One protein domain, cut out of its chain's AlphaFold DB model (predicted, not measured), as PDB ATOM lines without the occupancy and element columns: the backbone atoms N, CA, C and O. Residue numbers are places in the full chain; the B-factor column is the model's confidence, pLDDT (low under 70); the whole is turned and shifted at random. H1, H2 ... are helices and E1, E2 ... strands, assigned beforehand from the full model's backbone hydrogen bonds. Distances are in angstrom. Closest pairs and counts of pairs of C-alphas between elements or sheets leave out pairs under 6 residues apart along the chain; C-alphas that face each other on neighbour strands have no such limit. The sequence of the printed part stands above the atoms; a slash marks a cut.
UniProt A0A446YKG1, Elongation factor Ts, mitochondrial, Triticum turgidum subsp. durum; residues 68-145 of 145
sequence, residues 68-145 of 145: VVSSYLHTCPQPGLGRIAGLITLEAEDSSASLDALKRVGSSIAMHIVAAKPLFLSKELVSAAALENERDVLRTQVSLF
ATOM      1  N   VAL A  68     180.959 154.240 192.035       92.88
ATOM      2  CA  VAL A  68     180.728 153.223 193.053       92.88
ATOM      3  C   VAL A  68     179.247 153.158 193.394       92.88
ATOM      4  O   VAL A  68     178.565 154.177 193.506       92.88
ATOM      5  N   VAL A  69     178.757 151.941 193.615       94.12
ATOM      6  CA  VAL A  69     177.472 151.710 194.274       94.12
ATOM      7  C   VAL A  69     177.747 151.490 195.757       94.12
ATOM      8  O   VAL A  69     178.475 150.566 196.122       94.12
ATOM      9  N   SER A  70     177.156 152.322 196.608       95.38
ATOM     10  CA  SER A  70     177.213 152.190 198.064       95.38
ATOM     11  C   SER A  70     175.823 151.958 198.642       95.38
ATOM     12  O   SER A  70     174.807 152.384 198.089       95.38
ATOM     13  N   SER A  71     175.773 151.273 199.782       94.88
ATOM     14  CA  SER A  71     174.523 150.973 200.471       94.88
ATOM     15  C   SER A  71     174.675 151.056 201.983       94.88
ATOM     16  O   SER A  71     175.775 150.942 202.523       94.88
ATOM     17  N   TYR A  72     173.550 151.251 202.664       95.00
ATOM     18  CA  TYR A  72     173.451 151.180 204.113       95.00
ATOM     19  C   TYR A  72     172.168 150.448 204.503       95.00
ATOM     20  O   TYR A  72     171.089 150.797 204.025       95.00
ATOM     21  N   LEU A  73     172.279 149.451 205.384       94.94
ATOM     22  CA  LEU A  73     171.145 148.719 205.946       94.94
ATOM     23  C   LEU A  73     170.915 149.169 207.387       94.94
ATOM     24  O   LEU A  73     171.789 149.028 208.241       94.94
ATOM     25  N   HIS A  74     169.722 149.681 207.669       93.81
ATOM     26  CA  HIS A  74     169.296 150.035 209.016       93.81
ATOM     27  C   HIS A  74     168.481 148.901 209.640       93.81
ATOM     28  O   HIS A  74     167.679 148.255 208.957       93.81
ATOM     29  N   THR A  75     168.646 148.694 210.954       88.75
ATOM     30  CA  THR A  75     168.071 147.567 211.718       88.75
ATOM     31  C   THR A  75     168.399 146.224 211.063       88.75
ATOM     32  O   THR A  75     167.545 145.599 210.437       88.75
ATOM     33  N   CYS A  76     169.672 145.839 211.160       87.31
ATOM     34  CA  CYS A  76     170.257 144.674 210.503       87.31
ATOM     35  C   CYS A  76     170.369 143.507 211.503       87.31
ATOM     36  O   CYS A  76     171.338 143.466 212.262       87.31
ATOM     37  N   PRO A  77     169.383 142.590 211.580       88.69
ATOM     38  CA  PRO A  77     169.467 141.443 212.485       88.69
ATOM     39  C   PRO A  77     170.514 140.420 212.023       88.69
ATOM     40  O   PRO A  77     171.030 139.664 212.841       88.69
ATOM     41  N   GLN A  78     170.814 140.384 210.721       88.62
ATOM     42  CA  GLN A  78     171.778 139.483 210.092       88.62
ATOM     43  C   GLN A  78     172.416 140.165 208.874       88.62
ATOM     44  O   GLN A  78     171.736 140.955 208.216       88.62
ATOM     45  N   PRO A  79     173.679 139.850 208.530       86.31
ATOM     46  CA  PRO A  79     174.332 140.397 207.343       86.31
ATOM     47  C   PRO A  79     173.470 140.249 206.083       86.31
ATOM     48  O   PRO A  79     172.954 139.174 205.796       86.31
ATOM     49  N   GLY A  80     173.310 141.341 205.333       85.38
ATOM     50  CA  GLY A  80     172.509 141.364 204.102       85.38
ATOM     51  C   GLY A  80     170.996 141.519 204.304       85.38
ATOM     52  O   GLY A  80     170.281 141.687 203.320       85.38
ATOM     53  N   LEU A  81     170.499 141.535 205.546       88.94
ATOM     54  CA  LEU A  81     169.083 141.730 205.857       88.94
ATOM     55  C   LEU A  81     168.870 143.043 206.613       88.94
ATOM     56  O   LEU A  81     169.537 143.314 207.603       88.94
ATOM     57  N   GLY A  82     167.906 143.854 206.187       90.81
ATOM     58  CA  GLY A  82     167.560 145.096 206.877       90.81
ATOM     59  C   GLY A  82     166.111 145.495 206.647       90.81
ATOM     60  O   GLY A  82     165.535 145.205 205.599       90.81
ATOM     61  N   ARG A  83     165.512 146.184 207.624       92.56
ATOM     62  CA  ARG A  83     164.141 146.712 207.483       92.56
ATOM     63  C   ARG A  83     164.080 147.890 206.515       92.56
ATOM     64  O   ARG A  83     163.074 148.081 205.833       92.56
ATOM     65  N   ILE A  84     165.134 148.705 206.495       93.94
ATOM     66  CA  ILE A  84     165.258 149.883 205.635       93.94
ATOM     67  C   ILE A  84     166.662 149.887 205.038       93.94
ATOM     68  O   ILE A  84     167.637 149.648 205.748       93.94
ATOM     69  N   ALA A  85     166.750 150.176 203.745       94.44
ATOM     70  CA  ALA A  85     168.003 150.282 203.018       94.44
ATOM     71  C   ALA A  85     168.098 151.648 202.330       94.44
ATOM     72  O   ALA A  85     167.110 152.131 201.772       94.44
ATOM     73  N   GLY A  86     169.284 152.243 202.366       95.00
ATOM     74  CA  GLY A  86     169.683 153.365 201.525       95.00
ATOM     75  C   GLY A  86     170.645 152.858 200.465       95.00
ATOM     76  O   GLY A  86     171.523 152.049 200.768       95.00
ATOM     77  N   LEU A  87     170.470 153.312 199.232       94.69
ATOM     78  CA  LEU A  87     171.294 152.939 198.091       94.69
ATOM     79  C   LEU A  87     171.673 154.212 197.337       94.69
ATOM     80  O   LEU A  87     170.827 155.089 197.166       94.69
ATOM     81  N   ILE A  88     172.924 154.309 196.895       94.44
ATOM     82  CA  ILE A  88     173.416 155.450 196.123       94.44
ATOM     83  C   ILE A  88     174.487 155.019 195.125       94.44
ATOM     84  O   ILE A  88     175.310 154.150 195.410       94.44
ATOM     85  N   THR A  89     174.480 155.664 193.966       94.31
ATOM     86  CA  THR A  89     175.572 155.658 192.991       94.31
ATOM     87  C   THR A  89     176.333 156.972 193.124       94.31
ATOM     88  O   THR A  89     175.713 158.035 193.093       94.31
ATOM     89  N   LEU A  90     177.651 156.913 193.282       92.50
ATOM     90  CA  LEU A  90     178.514 158.092 193.319       92.50
ATOM     91  C   LEU A  90     179.605 157.977 192.274       92.50
ATOM     92  O   LEU A  90     180.221 156.926 192.144       92.50
ATOM     93  N   GLU A  91     179.884 159.083 191.603       90.81
ATOM     94  CA  GLU A  91     180.918 159.192 190.582       90.81
ATOM     95  C   GLU A  91     181.798 160.392 190.918       90.81
ATOM     96  O   GLU A  91     181.301 161.423 191.374       90.81
ATOM     97  N   ALA A  92     183.111 160.236 190.758       88.06
ATOM     98  CA  ALA A  92     184.046 161.344 190.891       88.06
ATOM     99  C   ALA A  92     184.270 161.989 189.526       88.06
ATOM    100  O   ALA A  92     184.445 161.290 188.531       88.06
ATOM    101  N   GLU A  93     184.326 163.318 189.502       86.38
ATOM    102  CA  GLU A  93     184.750 164.061 188.311       86.38
ATOM    103  C   GLU A  93     186.226 163.790 187.988       86.38
ATOM    104  O   GLU A  93     186.602 163.643 186.827       86.38
ATOM    105  N   ASP A  94     187.063 163.675 189.024       85.94
ATOM    106  CA  ASP A  94     188.464 163.295 188.889       85.94
ATOM    107  C   ASP A  94     188.610 161.767 188.911       85.94
ATOM    108  O   ASP A  94     188.457 161.119 189.950       85.94
ATOM    109  N   SER A  95     188.970 161.189 187.765       77.88
ATOM    110  CA  SER A  95     189.195 159.748 187.612       77.88
ATOM    111  C   SER A  95     190.355 159.194 188.452       77.88
ATOM    112  O   SER A  95     190.474 157.978 188.583       77.88
ATOM    113  N   SER A  96     191.219 160.053 189.006       84.38
ATOM    114  CA  SER A  96     192.290 159.655 189.928       84.38
ATOM    115  C   SER A  96     191.815 159.496 191.379       84.38
ATOM    116  O   SER A  96     192.563 159.003 192.230       84.38
ATOM    117  N   ALA A  97     190.566 159.876 191.676       85.88
ATOM    118  CA  ALA A  97     189.998 159.754 193.006       85.88
ATOM    119  C   ALA A  97     189.965 158.293 193.481       85.88
ATOM    120  O   ALA A  97     189.617 157.360 192.755       85.88
ATOM    121  N   SER A  98     190.294 158.087 194.756       90.75
ATOM    122  CA  SER A  98     190.277 156.756 195.361       90.75
ATOM    123  C   SER A  98     188.850 156.204 195.436       90.75
ATOM    124  O   SER A  98     188.015 156.727 196.178       90.75
ATOM    125  N   LEU A  99     188.592 155.084 194.753       89.38
ATOM    126  CA  LEU A  99     187.304 154.382 194.823       89.38
ATOM    127  C   LEU A  99     186.931 153.979 196.259       89.38
ATOM    128  O   LEU A  99     185.756 153.984 196.617       89.38
ATOM    129  N   ASP A 100     187.911 153.679 197.113       92.06
ATOM    130  CA  ASP A 100     187.652 153.360 198.521       92.06
ATOM    131  C   ASP A 100     187.225 154.589 199.326       92.06
ATOM    132  O   ASP A 100     186.374 154.486 200.213       92.06
ATOM    133  N   ALA A 101     187.774 155.767 199.015       92.25
ATOM    134  CA  ALA A 101     187.297 157.016 199.598       92.25
ATOM    135  C   ALA A 101     185.856 157.312 199.155       92.25
ATOM    136  O   ALA A 101     185.017 157.615 200.007       92.25
ATOM    137  N   LEU A 102     185.546 157.125 197.867       93.44
ATOM    138  CA  LEU A 102     184.188 157.257 197.333       93.44
ATOM    139  C   LEU A 102     183.213 156.301 198.024       93.44
ATOM    140  O   LEU A 102     182.141 156.728 198.447       93.44
ATOM    141  N   LYS A 103     183.589 155.030 198.214       94.50
ATOM    142  CA  LYS A 103     182.752 154.047 198.921       94.50
ATOM    143  C   LYS A 103     182.445 154.486 200.348       94.50
ATOM    144  O   LYS A 103     181.291 154.399 200.760       94.50
ATOM    145  N   ARG A 104     183.447 154.981 201.090       95.25
ATOM    146  CA  ARG A 104     183.268 155.475 202.470       95.25
ATOM    147  C   ARG A 104     182.286 156.643 202.530       95.25
ATOM    148  O   ARG A 104     181.361 156.614 203.337       95.25
ATOM    149  N   VAL A 105     182.457 157.635 201.657       95.81
ATOM    150  CA  VAL A 105     181.533 158.776 201.559       95.81
ATOM    151  C   VAL A 105     180.137 158.300 201.151       95.81
ATOM    152  O   VAL A 105     179.155 158.659 201.796       95.81
ATOM    153  N   GLY A 106     180.043 157.417 200.158       96.31
ATOM    154  CA  GLY A 106     178.786 156.841 199.688       96.31
ATOM    155  C   GLY A 106     178.025 156.077 200.760       96.31
ATOM    156  O   GLY A 106     176.813 156.227 200.855       96.31
ATOM    157  N   SER A 107     178.704 155.316 201.618       96.25
ATOM    158  CA  SER A 107     178.053 154.627 202.739       96.25
ATOM    159  C   SER A 107     177.493 155.611 203.771       96.25
ATOM    160  O   SER A 107     176.372 155.430 204.249       96.25
ATOM    161  N   SER A 108     178.223 156.688 204.074       97.56
ATOM    162  CA  SER A 108     177.736 157.757 204.959       97.56
ATOM    163  C   SER A 108     176.529 158.489 204.366       97.56
ATOM    164  O   SER A 108     175.566 158.772 205.079       97.56
ATOM    165  N   ILE A 109     176.534 158.745 203.056       97.38
ATOM    166  CA  ILE A 109     175.391 159.353 202.368       97.38
ATOM    167  C   ILE A 109     174.207 158.379 202.313       97.38
ATOM    168  O   ILE A 109     173.082 158.787 202.578       97.38
ATOM    169  N   ALA A 110     174.425 157.087 202.058       97.31
ATOM    170  CA  ALA A 110     173.365 156.078 202.089       97.31
ATOM    171  C   ALA A 110     172.681 156.009 203.466       97.31
ATOM    172  O   ALA A 110     171.456 155.909 203.549       97.31
ATOM    173  N   MET A 111     173.450 156.139 204.549       97.19
ATOM    174  CA  MET A 111     172.911 156.279 205.902       97.19
ATOM    175  C   MET A 111     172.090 157.565 206.067       97.19
ATOM    176  O   MET A 111     170.983 157.519 206.607       97.19
ATOM    177  N   HIS A 112     172.582 158.697 205.556       97.44
ATOM    178  CA  HIS A 112     171.829 159.951 205.561       97.44
ATOM    179  C   HIS A 112     170.509 159.837 204.780       97.44
ATOM    180  O   HIS A 112     169.481 160.294 205.270       97.44
ATOM    181  N   ILE A 113     170.497 159.161 203.626       96.88
ATOM    182  CA  ILE A 113     169.283 158.906 202.835       96.88
ATOM    183  C   ILE A 113     168.245 158.141 203.660       96.88
ATOM    184  O   ILE A 113     167.071 158.507 203.648       96.88
ATOM    185  N   VAL A 114     168.654 157.111 204.409       96.44
ATOM    186  CA  VAL A 114     167.730 156.361 205.279       96.44
ATOM    187  C   VAL A 114     167.114 157.256 206.355       96.44
ATOM    188  O   VAL A 114     165.915 157.151 206.623       96.44
ATOM    189  N   ALA A 115     167.923 158.126 206.963       96.25
ATOM    190  CA  ALA A 115     167.486 159.001 208.044       96.25
ATOM    191  C   ALA A 115     166.592 160.152 207.549       96.25
ATOM    192  O   ALA A 115     165.504 160.357 208.082       96.25
ATOM    193  N   ALA A 116     167.037 160.879 206.522       96.81
ATOM    194  CA  ALA A 116     166.389 162.092 206.027       96.81
ATOM    195  C   ALA A 116     165.282 161.822 204.995       96.81
ATOM    196  O   ALA A 116     164.413 162.669 204.811       96.81
ATOM    197  N   LYS A 117     165.302 160.656 204.331       95.62
ATOM    198  CA  LYS A 117     164.357 160.261 203.268       95.62
ATOM    199  C   LYS A 117     164.149 161.372 202.220       95.62
ATOM    200  O   LYS A 117     163.006 161.756 201.968       95.62
ATOM    201  N   PRO A 118     165.232 161.910 201.623       94.88
ATOM    202  CA  PRO A 118     165.113 162.991 200.658       94.88
ATOM    203  C   PRO A 118     164.289 162.538 199.450       94.88
ATOM    204  O   PRO A 118     164.452 161.423 198.954       94.88
ATOM    205  N   LEU A 119     163.411 163.417 198.971       92.12
ATOM    206  CA  LEU A 119     162.587 163.155 197.788       92.12
ATOM    207  C   LEU A 119     163.299 163.523 196.479       92.12
ATOM    208  O   LEU A 119     162.959 162.990 195.427       92.12
ATOM    209  N   PHE A 120     164.290 164.413 196.547       93.38
ATOM    210  CA  PHE A 120     165.005 164.956 195.395       93.38
ATOM    211  C   PHE A 120     166.507 165.008 195.678       93.38
ATOM    212  O   PHE A 120     166.916 165.170 196.828       93.38
ATOM    213  N   LEU A 121     167.324 164.885 194.628       91.56
ATOM    214  CA  LEU A 121     168.788 164.969 194.739       91.56
ATOM    215  C   LEU A 121     169.287 166.417 194.813       91.56
ATOM    216  O   LEU A 121     170.277 166.692 195.483       91.56
ATOM    217  N   SER A 122     168.603 167.340 194.138       93.19
ATOM    218  CA  SER A 122     168.935 168.764 194.124       93.19
ATOM    219  C   SER A 122     167.668 169.617 194.048       93.19
ATOM    220  O   SER A 122     166.569 169.107 193.807       93.19
ATOM    221  N   LYS A 123     167.809 170.926 194.277       94.12
ATOM    222  CA  LYS A 123     166.682 171.873 194.305       94.12
ATOM    223  C   LYS A 123     166.021 172.017 192.937       94.12
ATOM    224  O   LYS A 123     164.813 172.192 192.847       94.12
ATOM    225  N   GLU A 124     166.816 171.914 191.883       95.31
ATOM    226  CA  GLU A 124     166.395 172.072 190.492       95.31
ATOM    227  C   GLU A 124     165.502 170.911 190.033       95.31
ATOM    228  O   GLU A 124     164.729 171.061 189.093       95.31
ATOM    229  N   LEU A 125     165.576 169.760 190.714       93.56
ATOM    230  CA  LEU A 125     164.761 168.578 190.425       93.56
ATOM    231  C   LEU A 125     163.394 168.594 191.123       93.56
ATOM    232  O   LEU A 125     162.588 167.687 190.907       93.56
ATOM    233  N   VAL A 126     163.120 169.594 191.964       94.19
ATOM    234  CA  VAL A 126     161.831 169.714 192.647       94.19
ATOM    235  C   VAL A 126     160.767 170.144 191.637       94.19
ATOM    236  O   VAL A 126     160.863 171.202 191.017       94.19
ATOM    237  N   SER A 127     159.727 169.324 191.470       94.44
ATOM    238  CA  SER A 127     158.661 169.620 190.512       94.44
ATOM    239  C   SER A 127     157.793 170.795 190.971       94.44
ATOM    240  O   SER A 127     157.552 170.991 192.164       94.44
ATOM    241  N   ALA A 128     157.249 171.548 190.011       95.50
ATOM    242  CA  ALA A 128     156.305 172.629 190.305       95.50
ATOM    243  C   ALA A 128     155.084 172.129 191.101       95.50
ATOM    244  O   ALA A 128     154.620 172.813 192.008       95.50
ATOM    245  N   ALA A 129     154.613 170.912 190.812       95.38
ATOM    246  CA  ALA A 129     153.519 170.284 191.547       95.38
ATOM    247  C   ALA A 129     153.884 169.995 193.014       95.38
ATOM    248  O   ALA A 129     153.073 170.249 193.900       95.38
ATOM    249  N   ALA A 130     155.100 169.506 193.286       94.25
ATOM    250  CA  ALA A 130     155.564 169.290 194.656       94.25
ATOM    251  C   ALA A 130     155.684 170.614 195.429       94.25
ATOM    252  O   ALA A 130     155.278 170.680 196.587       94.25
ATOM    253  N   LEU A 131     156.183 171.673 194.777       94.94
ATOM    254  CA  LEU A 131     156.261 173.010 195.372       94.94
ATOM    255  C   LEU A 131     154.882 173.583 195.698       94.94
ATOM    256  O   LEU A 131     154.703 174.133 196.782       94.94
ATOM    257  N   GLU A 132     153.921 173.484 194.779       95.69
ATOM    258  CA  GLU A 132     152.588 174.038 195.021       95.69
ATOM    259  C   GLU A 132     151.842 173.255 196.102       95.69
ATOM    260  O   GLU A 132     151.269 173.865 196.998       95.69
ATOM    261  N   ASN A 133     151.962 171.924 196.111       95.62
ATOM    262  CA  ASN A 133     151.410 171.104 197.185       95.62
ATOM    263  C   ASN A 133     151.970 171.506 198.561       95.62
ATOM    264  O   ASN A 133     151.213 171.655 199.515       95.62
ATOM    265  N   GLU A 134     153.282 171.729 198.667       94.94
ATOM    266  CA  GLU A 134     153.889 172.184 199.923       94.94
ATOM    267  C   GLU A 134     153.415 173.595 200.313       94.94
ATOM    268  O   GLU A 134     153.120 173.858 201.479       94.94
ATOM    269  N   ARG A 135     153.267 174.510 199.345       95.44
ATOM    270  CA  ARG A 135     152.707 175.851 199.590       95.44
ATOM    271  C   ARG A 135     151.278 175.790 200.107       95.44
ATOM    272  O   ARG A 135     150.949 176.552 201.012       95.44
ATOM    273  N   ASP A 136     150.445 174.913 199.566       95.38
ATOM    274  CA  ASP A 136     149.062 174.746 200.010       95.38
ATOM    275  C   ASP A 136     148.984 174.182 201.429       95.38
ATOM    276  O   ASP A 136     148.198 174.675 202.246       95.38
ATOM    277  N   VAL A 137     149.852 173.224 201.763       94.75
ATOM    278  CA  VAL A 137     150.012 172.737 203.139       94.75
ATOM    279  C   VAL A 137     150.384 173.893 204.071       94.75
ATOM    280  O   VAL A 137     149.727 174.079 205.095       94.75
ATOM    281  N   LEU A 138     151.369 174.720 203.709       94.62
ATOM    282  CA  LEU A 138     151.791 175.869 204.518       94.62
ATOM    283  C   LEU A 138     150.699 176.941 204.652       94.62
ATOM    284  O   LEU A 138     150.470 177.442 205.752       94.62
ATOM    285  N   ARG A 139     149.983 177.275 203.568       95.06
ATOM    286  CA  ARG A 139     148.840 178.208 203.604       95.06
ATOM    287  C   ARG A 139     147.756 177.710 204.555       95.06
ATOM    288  O   ARG A 139     147.245 178.496 205.344       95.06
ATOM    289  N   THR A 140     147.455 176.413 204.501       94.12
ATOM    290  CA  THR A 140     146.472 175.766 205.380       94.12
ATOM    291  C   THR A 140     146.922 175.800 206.836       94.12
ATOM    292  O   THR A 140     146.126 176.079 207.722       94.12
ATOM    293  N   GLN A 141     148.202 175.550 207.112       91.50
ATOM    294  CA  GLN A 141     148.728 175.617 208.476       91.50
ATOM    295  C   GLN A 141     148.650 177.033 209.049       91.50
ATOM    296  O   GLN A 141     148.272 177.186 210.203       91.50
ATOM    297  N   VAL A 142     148.965 178.058 208.253       92.38
ATOM    298  CA  VAL A 142     148.885 179.463 208.685       92.38
ATOM    299  C   VAL A 142     147.439 179.907 208.900       92.38
ATOM    300  O   VAL A 142     147.186 180.651 209.837       92.38
ATOM    301  N   SER A 143     146.488 179.456 208.075       86.38
ATOM    302  CA  SER A 143     145.072 179.827 208.222       86.38
ATOM    303  C   SER A 143     144.347 179.120 209.373       86.38
ATOM    304  O   SER A 143     143.211 179.478 209.679       86.38
ATOM    305  N   LEU A 144     144.972 178.110 209.985       73.44
ATOM    306  CA  LEU A 144     144.460 177.382 211.150       73.44
ATOM    307  C   LEU A 144     144.892 177.997 212.498       73.44
ATOM    308  O   LEU A 144     144.525 177.456 213.543       73.44
ATOM    309  N   PHE A 145     145.635 179.108 212.476       57.72
ATOM    310  CA  PHE A 145     145.973 179.939 213.638       57.72
ATOM    311  C   PHE A 145     145.272 181.299 213.555       57.72
ATOM    312  O   PHE A 145     144.995 181.860 214.639       57.72
TER     313      PHE A 145
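AT A GLANCE: This is residues 68 to 145 of the 145 residues of the protein "Elongation factor Ts, mitochondrial" of Triticum turgidum subsp. durum (UniProt A0A446YKG1). A two-stranded hairpin, E1 and E2, has the helix H1 packed on one face; from this small body an arm, formed by residues 120 to 129 and 131 to 145 and holding most of the helix H2, sticks out well clear. The 78 printed residues have two named strands followed by two named helices, in the order E1 E2 H1 H2; the sheet, E1 - E2, is antiparallel, and the class is mixed, helices and strands. The whole is only just extended, close to loose, with a radius of gyration of the C-alphas of 17.6 A, and its flat outline spans 51 by 37 by 18 A.

IN THESE COORDINATES: E1, residues 68 to 74, begins at C-alpha 68 (180.728, 153.223, 193.053) and is 19.9 A long. E2, residues 84 to 91, is 23.6 A long. H1, residues 99 to 116, is 24.9 A long and begins at C-alpha 99 (187.304, 154.382, 194.823). H2, residues 128 to 143, is 22.3 A long and ends at C-alpha 143 (145.072, 179.827, 208.222).

HOW THE PARTS SIT: E1 and E2 form a hairpin, antiparallel at 162 degrees, with N 70 and O 88 2.9 A apart and N 86 and O 72 2.8 A apart, within hydrogen-bond range. The closest C-alphas of E1 and H1 are those of Ser 70 and Gly 106, 5.2 A apart; of E2 and H1, those of Gly 86 and Ala 110, 4.6 A apart. H2 is apart from E1, E2 and H1. In H1 and H2 every O i to N i+4 pair is within hydrogen-bond range.

THE WHOLE: The C-alphas farthest apart, those of Ser 96 and Phe 145, are 55.8 A apart. The printed part has no cut. The link from H1 to H2, 11 residues, is long. The mean pLDDT of the printed part is 92.3, and residue 145, the chain's last, is under 70.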